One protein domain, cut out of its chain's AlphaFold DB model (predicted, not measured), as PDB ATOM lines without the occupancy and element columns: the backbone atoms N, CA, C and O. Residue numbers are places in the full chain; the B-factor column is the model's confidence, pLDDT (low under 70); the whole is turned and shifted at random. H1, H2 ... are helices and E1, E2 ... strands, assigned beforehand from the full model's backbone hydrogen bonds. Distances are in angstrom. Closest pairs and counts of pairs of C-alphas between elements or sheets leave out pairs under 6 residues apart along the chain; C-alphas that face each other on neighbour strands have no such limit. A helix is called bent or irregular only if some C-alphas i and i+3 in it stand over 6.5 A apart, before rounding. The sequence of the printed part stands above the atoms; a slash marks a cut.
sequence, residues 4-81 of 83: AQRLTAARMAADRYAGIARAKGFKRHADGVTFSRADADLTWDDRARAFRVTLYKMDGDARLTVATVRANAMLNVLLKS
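Overview. This is residues 4 to 81 of the 83 residues of an uncharacterized protein of Salmonella enterica I (UniProt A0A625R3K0). A strongly twisted sheet of four strands forms a wall, with the long, kinked helix H1 and the short helix H2 over one face and no named helix over the other. The turn of the E3 and E4 hairpin lies at one end of the longest axis and the first residues of H1 at the other. The printed part has 78 residues, in the order H1 E1 E2 E3 E4 H2; the antiparallel sheet runs E1, E2, E3, E4, and the class is mixed, helices and strands. It is compact, with a radius of gyration of the C-alphas of 12.2 A, yet elongated, spanning 38 by 23 by 22 A.

Along the chain. Find C-alpha 4 at (-27.474, -19.843, 45.778); from there H1 runs to residue 23, 28.6 A away. It is irregular, C-alphas 16 and 19 being 7.7 A apart, with a kink of 54 degrees near residue 17. Next come E1, residues 34 to 37, 10.4 A; E2, 40 to 45, 15.5 A; E3, 50 to 59, 28.7 A; and E4, 62 to 72, 26.3 A, which bends by 75 degrees at residue 65. H2, residues 75 to 79, 6.0 A, ends at C-alpha 79, (-49.331, -30.570, 33.071).

Arrangement. The strands form a meander, each the antiparallel neighbour of the one before: look for N 35 and O 42 at 2.7 A, N 43 and O 52 at 2.9 A, and N 53 and O 70 at 2.8 A. H1 is on the sheet at a height of 7.6 A, over E2 and along the strands, 24 degrees from E2 on the local plane; this gives two layers, H1 on one face of the sheet. The closest C-alphas of H1 and E2 are those of Ala 10 and Trp 44, 6.1 A. H2 is on the same face, 8.3 A high, only just over E3, on which 3 of its 5 C-alphas fall. H1 touches H2 with residues 17 to 21 alone, closest at the C-alphas of Tyr 17 and Leu 75, 7.0 A. In H2 every O i to N i+4 pair is within hydrogen-bond range; in H1 14 of 16 are.

Size, cuts and confidence. The two C-alphas farthest apart, those of Gln 5 and Gly 60, are 39.3 A apart. The printed part has no cut and no long link, and no printed residue is under 70 in pLDDT.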
ATOM      1  N   ALA A   4     -28.007 -18.637  46.400       86.19
ATOM      2  CA  ALA A   4     -27.474 -19.843  45.778       86.19
ATOM      3  C   ALA A   4     -28.175 -21.101  46.305       86.19
ATOM      4  O   ALA A   4     -28.532 -21.976  45.523       86.19
ATOM      5  N   GLN A   5     -28.465 -21.159  47.609       87.06
ATOM      6  CA  GLN A   5     -29.215 -22.271  48.205       87.06
ATOM      7  C   GLN A   5     -30.619 -22.406  47.600       87.06
ATOM      8  O   GLN A   5     -31.060 -23.519  47.314       87.06
ATOM      9  N   ARG A   6     -31.303 -21.278  47.357       84.50
ATOM     10  CA  ARG A   6     -32.629 -21.254  46.710       84.50
ATOM     11  C   ARG A   6     -32.568 -21.760  45.276       84.50
ATOM     12  O   ARG A   6     -33.373 -22.595  44.879       84.50
ATOM     13  N   LEU A   7     -31.567 -21.316  44.516       85.00
ATOM     14  CA  LEU A   7     -31.367 -21.780  43.144       85.00
ATOM     15  C   LEU A   7     -31.038 -23.280  43.085       85.00
ATOM     16  O   LEU A   7     -31.539 -23.983  42.211       85.00
ATOM     17  N   THR A   8     -30.239 -23.789  44.019       88.75
ATOM     18  CA  THR A   8     -29.924 -25.221  44.104       88.75
ATOM     19  C   THR A   8     -31.164 -26.053  44.426       88.75
ATOM     20  O   THR A   8     -31.418 -27.042  43.742       88.75
ATOM     21  N   ALA A   9     -31.976 -25.638  45.404       86.56
ATOM     22  CA  ALA A   9     -33.231 -26.318  45.729       86.56
ATOM     23  C   ALA A   9     -34.203 -26.320  44.535       86.56
ATOM     24  O   ALA A   9     -34.778 -27.357  44.198       86.56
ATOM     25  N   ALA A  10     -34.313 -25.184  43.842       85.38
ATOM     26  CA  ALA A  10     -35.096 -25.050  42.620       85.38
ATOM     27  C   ALA A  10     -34.629 -26.002  41.509       85.38
ATOM     28  O   ALA A  10     -35.450 -26.655  40.866       85.38
ATOM     29  N   ARG A  11     -33.311 -26.124  41.306       87.06
ATOM     30  CA  ARG A  11     -32.723 -27.051  40.328       87.06
ATOM     31  C   ARG A  11     -33.020 -28.501  40.673       87.06
ATOM     32  O   ARG A  11     -33.497 -29.219  39.806       87.06
ATOM     33  N   MET A  12     -32.838 -28.905  41.929       88.12
ATOM     34  CA  MET A  12     -33.156 -30.265  42.379       88.12
ATOM     35  C   MET A  12     -34.638 -30.608  42.168       88.12
ATOM     36  O   MET A  12     -34.964 -31.706  41.713       88.12
ATOM     37  N   ALA A  13     -35.543 -29.664  42.453       85.12
ATOM     38  CA  ALA A  13     -36.964 -29.828  42.167       85.12
ATOM     39  C   ALA A  13     -37.217 -29.950  40.656       85.12
ATOM     40  O   ALA A  13     -37.885 -30.884  40.221       85.12
ATOM     41  N   ALA A  14     -36.648 -29.059  39.842       84.44
ATOM     42  CA  ALA A  14     -36.771 -29.105  38.387       84.44
ATOM     43  C   ALA A  14     -36.229 -30.417  37.788       84.44
ATOM     44  O   ALA A  14     -36.876 -31.010  36.925       84.44
ATOM     45  N   ASP A  15     -35.088 -30.908  38.275       86.94
ATOM     46  CA  ASP A  15     -34.458 -32.157  37.837       86.94
ATOM     47  C   ASP A  15     -35.347 -33.370  38.105       86.94
ATOM     48  O   ASP A  15     -35.548 -34.195  37.210       86.94
ATOM     49  N   ARG A  16     -35.963 -33.435  39.293       88.06
ATOM     50  CA  ARG A  16     -36.891 -34.515  39.663       88.06
ATOM     51  C   ARG A  16     -38.037 -34.675  38.663       88.06
ATOM     52  O   ARG A  16     -38.499 -35.791  38.437       88.06
ATOM     53  N   TYR A  17     -38.506 -33.575  38.075       87.50
ATOM     54  CA  TYR A  17     -39.672 -33.572  37.191       87.50
ATOM     55  C   TYR A  17     -39.340 -33.310  35.712       87.50
ATOM     56  O   TYR A  17     -40.248 -33.248  34.879       87.50
ATOM     57  N   ALA A  18     -38.054 -33.227  35.352       87.81
ATOM     58  CA  ALA A  18     -37.607 -32.924  33.993       87.81
ATOM     59  C   ALA A  18     -38.121 -33.934  32.953       87.81
ATOM     60  O   ALA A  18     -38.454 -33.547  31.833       87.81
ATOM     61  N   GLY A  19     -38.236 -35.216  33.316       89.56
ATOM     62  CA  GLY A  19     -38.802 -36.249  32.441       89.56
ATOM     63  C   GLY A  19     -40.266 -35.984  32.071       89.56
ATOM     64  O   GLY A  19     -40.639 -36.116  30.908       89.56
ATOM     65  N   ILE A  20     -41.076 -35.524  33.032       90.44
ATOM     66  CA  ILE A  20     -42.496 -35.207  32.815       90.44
ATOM     67  C   ILE A  20     -42.636 -33.983  31.902       90.44
ATOM     68  O   ILE A  20     -43.432 -34.004  30.966       90.44
ATOM     69  N   ALA A  21     -41.838 -32.937  32.139       91.25
ATOM     70  CA  ALA A  21     -41.830 -31.748  31.287       91.25
ATOM     71  C   ALA A  21     -41.441 -32.098  29.837       91.25
ATOM     72  O   ALA A  21     -42.126 -31.700  28.892       91.25
ATOM     73  N   ARG A  22     -40.391 -32.912  29.657       91.38
ATOM     74  CA  ARG A  22     -39.937 -33.380  28.337       91.38
ATOM     75  C   ARG A  22     -40.989 -34.214  27.614       91.38
ATOM     76  O   ARG A  22     -41.206 -33.995  26.427       91.38
ATOM     77  N   ALA A  23     -41.688 -35.104  28.319       91.25
ATOM     78  CA  ALA A  23     -42.781 -35.892  27.745       91.25
ATOM     79  C   ALA A  23     -43.938 -35.023  27.210       91.25
ATOM     80  O   ALA A  23     -44.703 -35.471  26.365       91.25
ATOM     81  N   LYS A  24     -44.055 -33.770  27.673       91.62
ATOM     82  CA  LYS A  24     -45.024 -32.771  27.187       91.62
ATOM     83  C   LYS A  24     -44.457 -31.806  26.138       91.62
ATOM     84  O   LYS A  24     -45.106 -30.816  25.796       91.62
ATOM     85  N   GLY A  25     -43.258 -32.089  25.630       92.50
ATOM     86  CA  GLY A  25     -42.600 -31.319  24.575       92.50
ATOM     87  C   GLY A  25     -41.850 -30.080  25.063       92.50
ATOM     88  O   GLY A  25     -41.393 -29.291  24.238       92.50
ATOM     89  N   PHE A  26     -41.697 -29.888  26.377       94.00
ATOM     90  CA  PHE A  26     -40.895 -28.786  26.897       94.00
ATOM     91  C   PHE A  26     -39.396 -29.094  26.795       94.00
ATOM     92  O   PHE A  26     -38.928 -30.182  27.138       94.00
ATOM     93  N   LYS A  27     -38.622 -28.091  26.381       94.00
ATOM     94  CA  LYS A  27     -37.158 -28.116  26.316       94.00
ATOM     95  C   LYS A  27     -36.589 -27.347  27.498       94.00
ATOM     96  O   LYS A  27     -37.053 -26.257  27.805       94.00
ATOM     97  N   ARG A  28     -35.585 -27.902  28.175       91.62
ATOM     98  CA  ARG A  28     -34.959 -27.244  29.330       91.62
ATOM     99  C   ARG A  28     -34.086 -26.072  28.871       91.62
ATOM    100  O   ARG A  28     -33.307 -26.235  27.936       91.62
ATOM    101  N   HIS A  29     -34.199 -24.935  29.547       91.19
ATOM    102  CA  HIS A  29     -33.362 -23.758  29.333       91.19
ATOM    103  C   HIS A  29     -32.006 -23.895  30.049       91.19
ATOM    104  O   HIS A  29     -31.845 -24.700  30.969       91.19
ATOM    105  N   ALA A  30     -31.023 -23.084  29.643       85.06
ATOM    106  CA  ALA A  30     -29.664 -23.121  30.196       85.06
ATOM    107  C   ALA A  30     -29.583 -22.742  31.691       85.06
ATOM    108  O   ALA A  30     -28.636 -23.118  32.377       85.06
ATOM    109  N   ASP A  31     -30.585 -22.030  32.219       83.81
ATOM    110  CA  ASP A  31     -30.666 -21.671  33.643       83.81
ATOM    111  C   ASP A  31     -30.884 -22.890  34.567       83.81
ATOM    112  O   ASP A  31     -30.560 -22.850  35.764       83.81
ATOM    113  N   GLY A  32     -31.374 -23.993  33.995       80.81
ATOM    114  CA  GLY A  32     -31.647 -25.259  34.657       80.81
ATOM    115  C   GLY A  32     -32.991 -25.328  35.387       80.81
ATOM    116  O   GLY A  32     -33.315 -26.397  35.900       80.81
ATOM    117  N   VAL A  33     -33.781 -24.256  35.436       87.25
ATOM    118  CA  VAL A  33     -35.054 -24.201  36.189       87.25
ATOM    119  C   VAL A  33     -36.247 -23.798  35.331       87.25
ATOM    120  O   VAL A  33     -37.384 -24.072  35.717       87.25
ATOM    121  N   THR A  34     -35.990 -23.227  34.156       92.12
ATOM    122  CA  THR A  34     -36.996 -22.922  33.145       92.12
ATOM    123  C   THR A  34     -37.024 -24.022  32.087       92.12
ATOM    124  O   THR A  34     -35.998 -24.580  31.691       92.12
ATOM    125  N   PHE A  35     -38.217 -24.331  31.602       93.75
ATOM    126  CA  PHE A  35     -38.459 -25.158  30.437       93.75
ATOM    127  C   PHE A  35     -39.413 -24.424  29.498       93.75
ATOM    128  O   PHE A  35     -40.364 -23.801  29.953       93.75
ATOM    129  N   SER A  36     -39.206 -24.549  28.196       93.88
ATOM    130  CA  SER A  36     -39.952 -23.798  27.191       93.88
ATOM    131  C   SER A  36     -40.496 -24.710  26.102       93.88
ATOM    132  O   SER A  36     -39.853 -25.673  25.679       93.88
ATOM    133  N   ARG A  37     -41.692 -24.380  25.636       93.38
ATOM    134  CA  ARG A  37     -42.383 -24.914  24.460       93.38
ATOM    135  C   ARG A  37     -42.820 -23.720  23.602       93.38
ATOM    136  O   ARG A  37     -42.782 -22.594  24.089       93.38
ATOM    137  N   ALA A  38     -43.212 -23.917  22.344       92.69
ATOM    138  CA  ALA A  38     -43.578 -22.806  21.453       92.69
ATOM    139  C   ALA A  38     -44.579 -21.823  22.105       92.69
ATOM    140  O   ALA A  38     -44.344 -20.618  22.141       92.69
ATOM    141  N   ASP A  39     -45.610 -22.369  22.744       93.25
ATOM    142  CA  ASP A  39     -46.759 -21.676  23.329       93.25
ATOM    143  C   ASP A  39     -46.710 -21.508  24.858       93.25
ATOM    144  O   ASP A  39     -47.642 -20.952  25.444       93.25
ATOM    145  N   ALA A  40     -45.665 -21.995  25.534       94.75
ATOM    146  CA  ALA A  40     -45.636 -22.020  26.993       94.75
ATOM    147  C   ALA A  40     -44.225 -21.987  27.588       94.75
ATOM    148  O   ALA A  40     -43.309 -22.621  27.069       94.75
ATOM    149  N   ASP A  41     -44.088 -21.345  28.744       95.00
ATOM    150  CA  ASP A  41     -42.913 -21.452  29.610       95.00
ATOM    151  C   ASP A  41     -43.309 -22.040  30.960       95.00
ATOM    152  O   ASP A  41     -44.324 -21.676  31.543       95.00
ATOM    153  N   LEU A  42     -42.491 -22.950  31.465       94.81
ATOM    154  CA  LEU A  42     -42.634 -23.627  32.742       94.81
ATOM    155  C   LEU A  42     -41.415 -23.292  33.601       94.81
ATOM    156  O   LEU A  42     -40.291 -23.537  33.185       94.81
ATOM    157  N   THR A  43     -41.613 -22.791  34.814       94.00
ATOM    158  CA  THR A  43     -40.512 -22.499  35.741       94.00
ATOM    159  C   THR A  43     -40.853 -22.940  37.163       94.00
ATOM    160  O   THR A  43     -42.027 -23.027  37.530       94.00
ATOM    161  N   TRP A  44     -39.838 -23.214  37.982       91.06
ATOM    162  CA  TRP A  44     -40.019 -23.397  39.425       91.06
ATOM    163  C   TRP A  44     -40.003 -22.046  40.155       91.06
ATOM    164  O   TRP A  44     -39.000 -21.331  40.128       91.06
ATOM    165  N   ASP A  45     -41.097 -21.708  40.839       89.12
ATOM    166  CA  ASP A  45     -41.168 -20.566  41.752       89.12
ATOM    167  C   ASP A  45     -40.825 -21.028  43.173       89.12
ATOM    168  O   ASP A  45     -41.643 -21.627  43.876       89.12
ATOM    169  N   ASP A  46     -39.602 -20.723  43.605       84.44
ATOM    170  CA  ASP A  46     -39.097 -21.086  44.930       84.44
ATOM    171  C   ASP A  46     -39.868 -20.409  46.075       84.44
ATOM    172  O   ASP A  46     -40.059 -21.008  47.132       84.44
ATOM    173  N   ARG A  47     -40.380 -19.187  45.863       87.00
ATOM    174  CA  ARG A  47     -41.135 -18.456  46.895       87.00
ATOM    175  C   ARG A  47     -42.507 -19.078  47.109       87.00
ATOM    176  O   ARG A  47     -42.925 -19.257  48.248       87.00
ATOM    177  N   ALA A  48     -43.189 -19.413  46.017       88.19
ATOM    178  CA  ALA A  48     -44.490 -20.075  46.063       88.19
ATOM    179  C   ALA A  48     -44.384 -21.593  46.307       88.19
ATOM    180  O   ALA A  48     -45.403 -22.241  46.540       88.19
ATOM    181  N   ARG A  49     -43.168 -22.157  46.240       87.88
ATOM    182  CA  ARG A  49     -42.888 -23.601  46.290       87.88
ATOM    183  C   ARG A  49     -43.751 -24.383  45.296       87.88
ATOM    184  O   ARG A  49     -44.322 -25.422  45.627       87.88
ATOM    185  N   ALA A  50     -43.867 -23.848  44.085       91.19
ATOM    186  CA  ALA A  50     -44.756 -24.362  43.057       91.19
ATOM    187  C   ALA A  50     -44.148 -24.235  41.660       91.19
ATOM    188  O   ALA A  50     -43.395 -23.309  41.363       91.19
ATOM    189  N   PHE A  51     -44.545 -25.135  40.768       92.12
ATOM    190  CA  PHE A  51     -44.336 -24.962  39.339       92.12
ATOM    191  C   PHE A  51     -45.309 -23.918  38.812       92.12
ATOM    192  O   PHE A  51     -46.509 -24.005  39.073       92.12
ATOM    193  N   ARG A  52     -44.799 -22.955  38.049       95.00
ATOM    194  CA  ARG A  52     -45.588 -21.951  37.339       95.00
ATOM    195  C   ARG A  52     -45.487 -22.208  35.844       95.00
ATOM    196  O   ARG A  52     -44.383 -22.324  35.325       95.00
ATOM    197  N   VAL A  53     -46.628 -22.258  35.163       94.94
ATOM    198  CA  VAL A  53     -46.688 -22.261  33.700       94.94
ATOM    199  C   VAL A  53     -47.299 -20.954  33.211       94.94
ATOM    200  O   VAL A  53     -48.342 -20.521  33.705       94.94
ATOM    201  N   THR A  54     -46.639 -20.333  32.249       95.62
ATOM    202  CA  THR A  54     -47.091 -19.150  31.524       95.62
ATOM    203  C   THR A  54     -47.479 -19.600  30.129       95.62
ATOM    204  O   THR A  54     -46.646 -20.130  29.401       95.62
ATOM    205  N   LEU A  55     -48.746 -19.418  29.775       94.62
ATOM    206  CA  LEU A  55     -49.292 -19.712  28.455       94.62
ATOM    207  C   LEU A  55     -49.303 -18.436  27.623       94.62
ATOM    208  O   LEU A  55     -49.739 -17.388  28.110       94.62
ATOM    209  N   TYR A  56     -48.874 -18.539  26.372       95.56
ATOM    210  CA  TYR A  56     -48.826 -17.427  25.433       95.56
ATOM    211  C   TYR A  56     -49.934 -17.544  24.388       95.56
ATOM    212  O   TYR A  56     -50.277 -18.636  23.937       95.56
ATOM    213  N   LYS A  57     -50.482 -16.400  23.979       94.88
ATOM    214  CA  LYS A  57     -51.226 -16.294  22.726       94.88
ATOM    215  C   LYS A  57     -50.204 -16.296  21.591       94.88
ATOM    216  O   LYS A  57     -49.284 -15.479  21.605       94.88
ATOM    217  N   MET A  58     -50.371 -17.211  20.645       95.00
ATOM    218  CA  MET A  58     -49.478 -17.360  19.497       95.00
ATOM    219  C   MET A  58     -50.050 -16.656  18.266       95.00
ATOM    220  O   MET A  58     -51.266 -16.656  18.069       95.00
ATOM    221  N   ASP A  59     -49.164 -16.087  17.455       92.56
ATOM    222  CA  ASP A  59     -49.430 -15.648  16.086       92.56
ATOM    223  C   ASP A  59     -48.366 -16.268  15.171       92.56
ATOM    224  O   ASP A  59     -47.189 -15.903  15.223       92.56
ATOM    225  N   GLY A  60     -48.751 -17.309  14.429       89.12
ATOM    226  CA  GLY A  60     -47.786 -18.236  13.833       89.12
ATOM    227  C   GLY A  60     -46.837 -18.810  14.895       89.12
ATOM    228  O   GLY A  60     -47.282 -19.321  15.925       89.12
ATOM    229  N   ASP A  61     -45.531 -18.681  14.660       84.81
ATOM    230  CA  ASP A  61     -44.479 -19.114  15.593       84.81
ATOM    231  C   ASP A  61     -44.119 -18.054  16.651       84.81
ATOM    232  O   ASP A  61     -43.326 -18.316  17.561       84.81
ATOM    233  N   ALA A  62     -44.686 -16.849  16.557       90.50
ATOM    234  CA  ALA A  62     -44.372 -15.754  17.462       90.50
ATOM    235  C   ALA A  62     -45.267 -15.776  18.708       90.50
ATOM    236  O   ALA A  62     -46.490 -15.920  18.643       90.50
ATOM    237  N   ARG A  63     -44.647 -15.562  19.873       93.31
ATOM    238  CA  ARG A  63     -45.360 -15.320  21.132       93.31
ATOM    239  C   ARG A  63     -45.828 -13.870  21.160       93.31
ATOM    240  O   ARG A  63     -45.010 -12.965  21.286       93.31
ATOM    241  N   LEU A  64     -47.137 -13.660  21.072       92.69
ATOM    242  CA  LEU A  64     -47.725 -12.326  21.005       92.69
ATOM    243  C   LEU A  64     -47.860 -11.705  22.402       92.69
ATOM    244  O   LEU A  64     -47.355 -10.618  22.664       92.69
ATOM    245  N   THR A  65     -48.552 -12.397  23.313       94.69
ATOM    246  CA  THR A  65     -48.841 -11.910  24.674       94.69
ATOM    247  C   THR A  65     -49.032 -13.065  25.654       94.69
ATOM    248  O   THR A  65     -49.318 -14.191  25.254       94.69
ATOM    249  N   VAL A  66     -48.937 -12.796  26.960       96.12
ATOM    250  CA  VAL A  66     -49.338 -13.768  27.991       96.12
ATOM    251  C   VAL A  66     -50.860 -13.915  27.979       96.12
ATOM    252  O   VAL A  66     -51.579 -12.937  28.160       96.12
ATOM    253  N   ALA A  67     -51.348 -15.136  27.775       94.50
ATOM    254  CA  ALA A  67     -52.768 -15.462  27.828       94.50
ATOM    255  C   ALA A  67     -53.212 -15.804  29.254       94.50
ATOM    256  O   ALA A  67     -54.257 -15.357  29.720       94.50
ATOM    257  N   THR A  68     -52.444 -16.635  29.963       95.00
ATOM    258  CA  THR A  68     -52.779 -17.081  31.323       95.00
ATOM    259  C   THR A  68     -51.532 -17.576  32.047       95.00
ATOM    260  O   THR A  68     -50.646 -18.164  31.435       95.00
ATOM    261  N   VAL A  69     -51.490 -17.403  33.368       94.44
ATOM    262  CA  VAL A  69     -50.472 -18.000  34.238       94.44
ATOM    263  C   VAL A  69     -51.155 -18.932  35.232       94.44
ATOM    264  O   VAL A  69     -52.152 -18.560  35.847       94.44
ATOM    265  N   ARG A  70     -50.628 -20.145  35.405       94.38
ATOM    266  CA  ARG A  70     -51.118 -21.117  36.395       94.38
ATOM    267  C   ARG A  70     -49.973 -21.578  37.281       94.38
ATOM    268  O   ARG A  70     -48.831 -21.617  36.830       94.38
ATOM    269  N   ALA A  71     -50.275 -21.949  38.521       94.00
ATOM    270  CA  ALA A  71     -49.287 -22.482  39.451       94.00
ATOM    271  C   ALA A  71     -49.820 -23.710  40.196       94.00
ATOM    272  O   ALA A  71     -51.001 -23.769  40.537       94.00
ATOM    273  N   ASN A  72     -48.954 -24.692  40.444       93.44
ATOM    274  CA  ASN A  72     -49.271 -25.859  41.263       93.44
ATOM    275  C   ASN A  72     -48.003 -26.455  41.891       93.44
ATOM    276  O   ASN A  72     -46.957 -26.509  41.246       93.44
ATOM    277  N   ALA A  73     -48.097 -26.951  43.125       89.81
ATOM    278  CA  ALA A  73     -46.986 -27.637  43.789       89.81
ATOM    279  C   ALA A  73     -46.572 -28.936  43.066       89.81
ATOM    280  O   ALA A  73     -45.402 -29.314  43.078       89.81
ATOM    281  N   MET A  74     -47.519 -29.608  42.407       89.12
ATOM    282  CA  MET A  74     -47.308 -30.867  41.702       89.12
ATOM    283  C   MET A  74     -47.298 -30.653  40.183       89.12
ATOM    284  O   MET A  74     -48.324 -30.330  39.577       89.12
ATOM    285  N   LEU A  75     -46.143 -30.885  39.542       88.00
ATOM    286  CA  LEU A  75     -45.988 -30.650  38.102       88.00
ATOM    287  C   LEU A  75     -46.940 -31.502  37.251       88.00
ATOM    288  O   LEU A  75     -47.504 -31.020  36.277       88.00
ATOM    289  N   ASN A  76     -47.145 -32.766  37.613       88.19
ATOM    290  CA  ASN A  76     -48.044 -33.671  36.894       88.19
ATOM    291  C   ASN A  76     -49.500 -33.179  36.897       88.19
ATOM    292  O   ASN A  76     -50.199 -33.355  35.905       88.19
ATOM    293  N   VAL A  77     -49.945 -32.545  37.988       88.75
ATOM    294  CA  VAL A  77     -51.282 -31.942  38.072       88.75
ATOM    295  C   VAL A  77     -51.366 -30.744  37.133       88.75
ATOM    296  O   VAL A  77     -52.303 -30.652  36.343       88.75
ATOM    297  N   LEU A  78     -50.352 -29.873  37.163       90.00
ATOM    298  CA  LEU A  78     -50.270 -28.704  36.287       90.00
ATOM    299  C   LEU A  78     -50.268 -29.094  34.803       90.00
ATOM    300  O   LEU A  78     -50.943 -28.464  33.993       90.00
ATOM    301  N   LEU A  79     -49.519 -30.141  34.453       88.50
ATOM    302  CA  LEU A  79     -49.331 -30.570  33.071       88.50
ATOM    303  C   LEU A  79     -50.423 -31.516  32.552       88.50
ATOM    304  O   LEU A  79     -50.430 -31.836  31.364       88.50
ATOM    305  N   LYS A  80     -51.374 -31.947  33.393       86.75
ATOM    306  CA  LYS A  80     -52.490 -32.811  32.969       86.75
ATOM    307  C   LYS A  80     -53.373 -32.147  31.907       86.75
ATOM    308  O   LYS A  80     -53.933 -32.845  31.073       86.75
ATOM    309  N   SER A  81     -53.473 -30.814  31.912       76.62
ATOM    310  CA  SER A  81     -54.253 -30.056  30.921       76.62
ATOM    311  C   SER A  81     -53.565 -29.898  29.563       76.62
ATOM    312  O   SER A  81     -54.171 -29.360  28.646       76.62
TER     313      SER A  81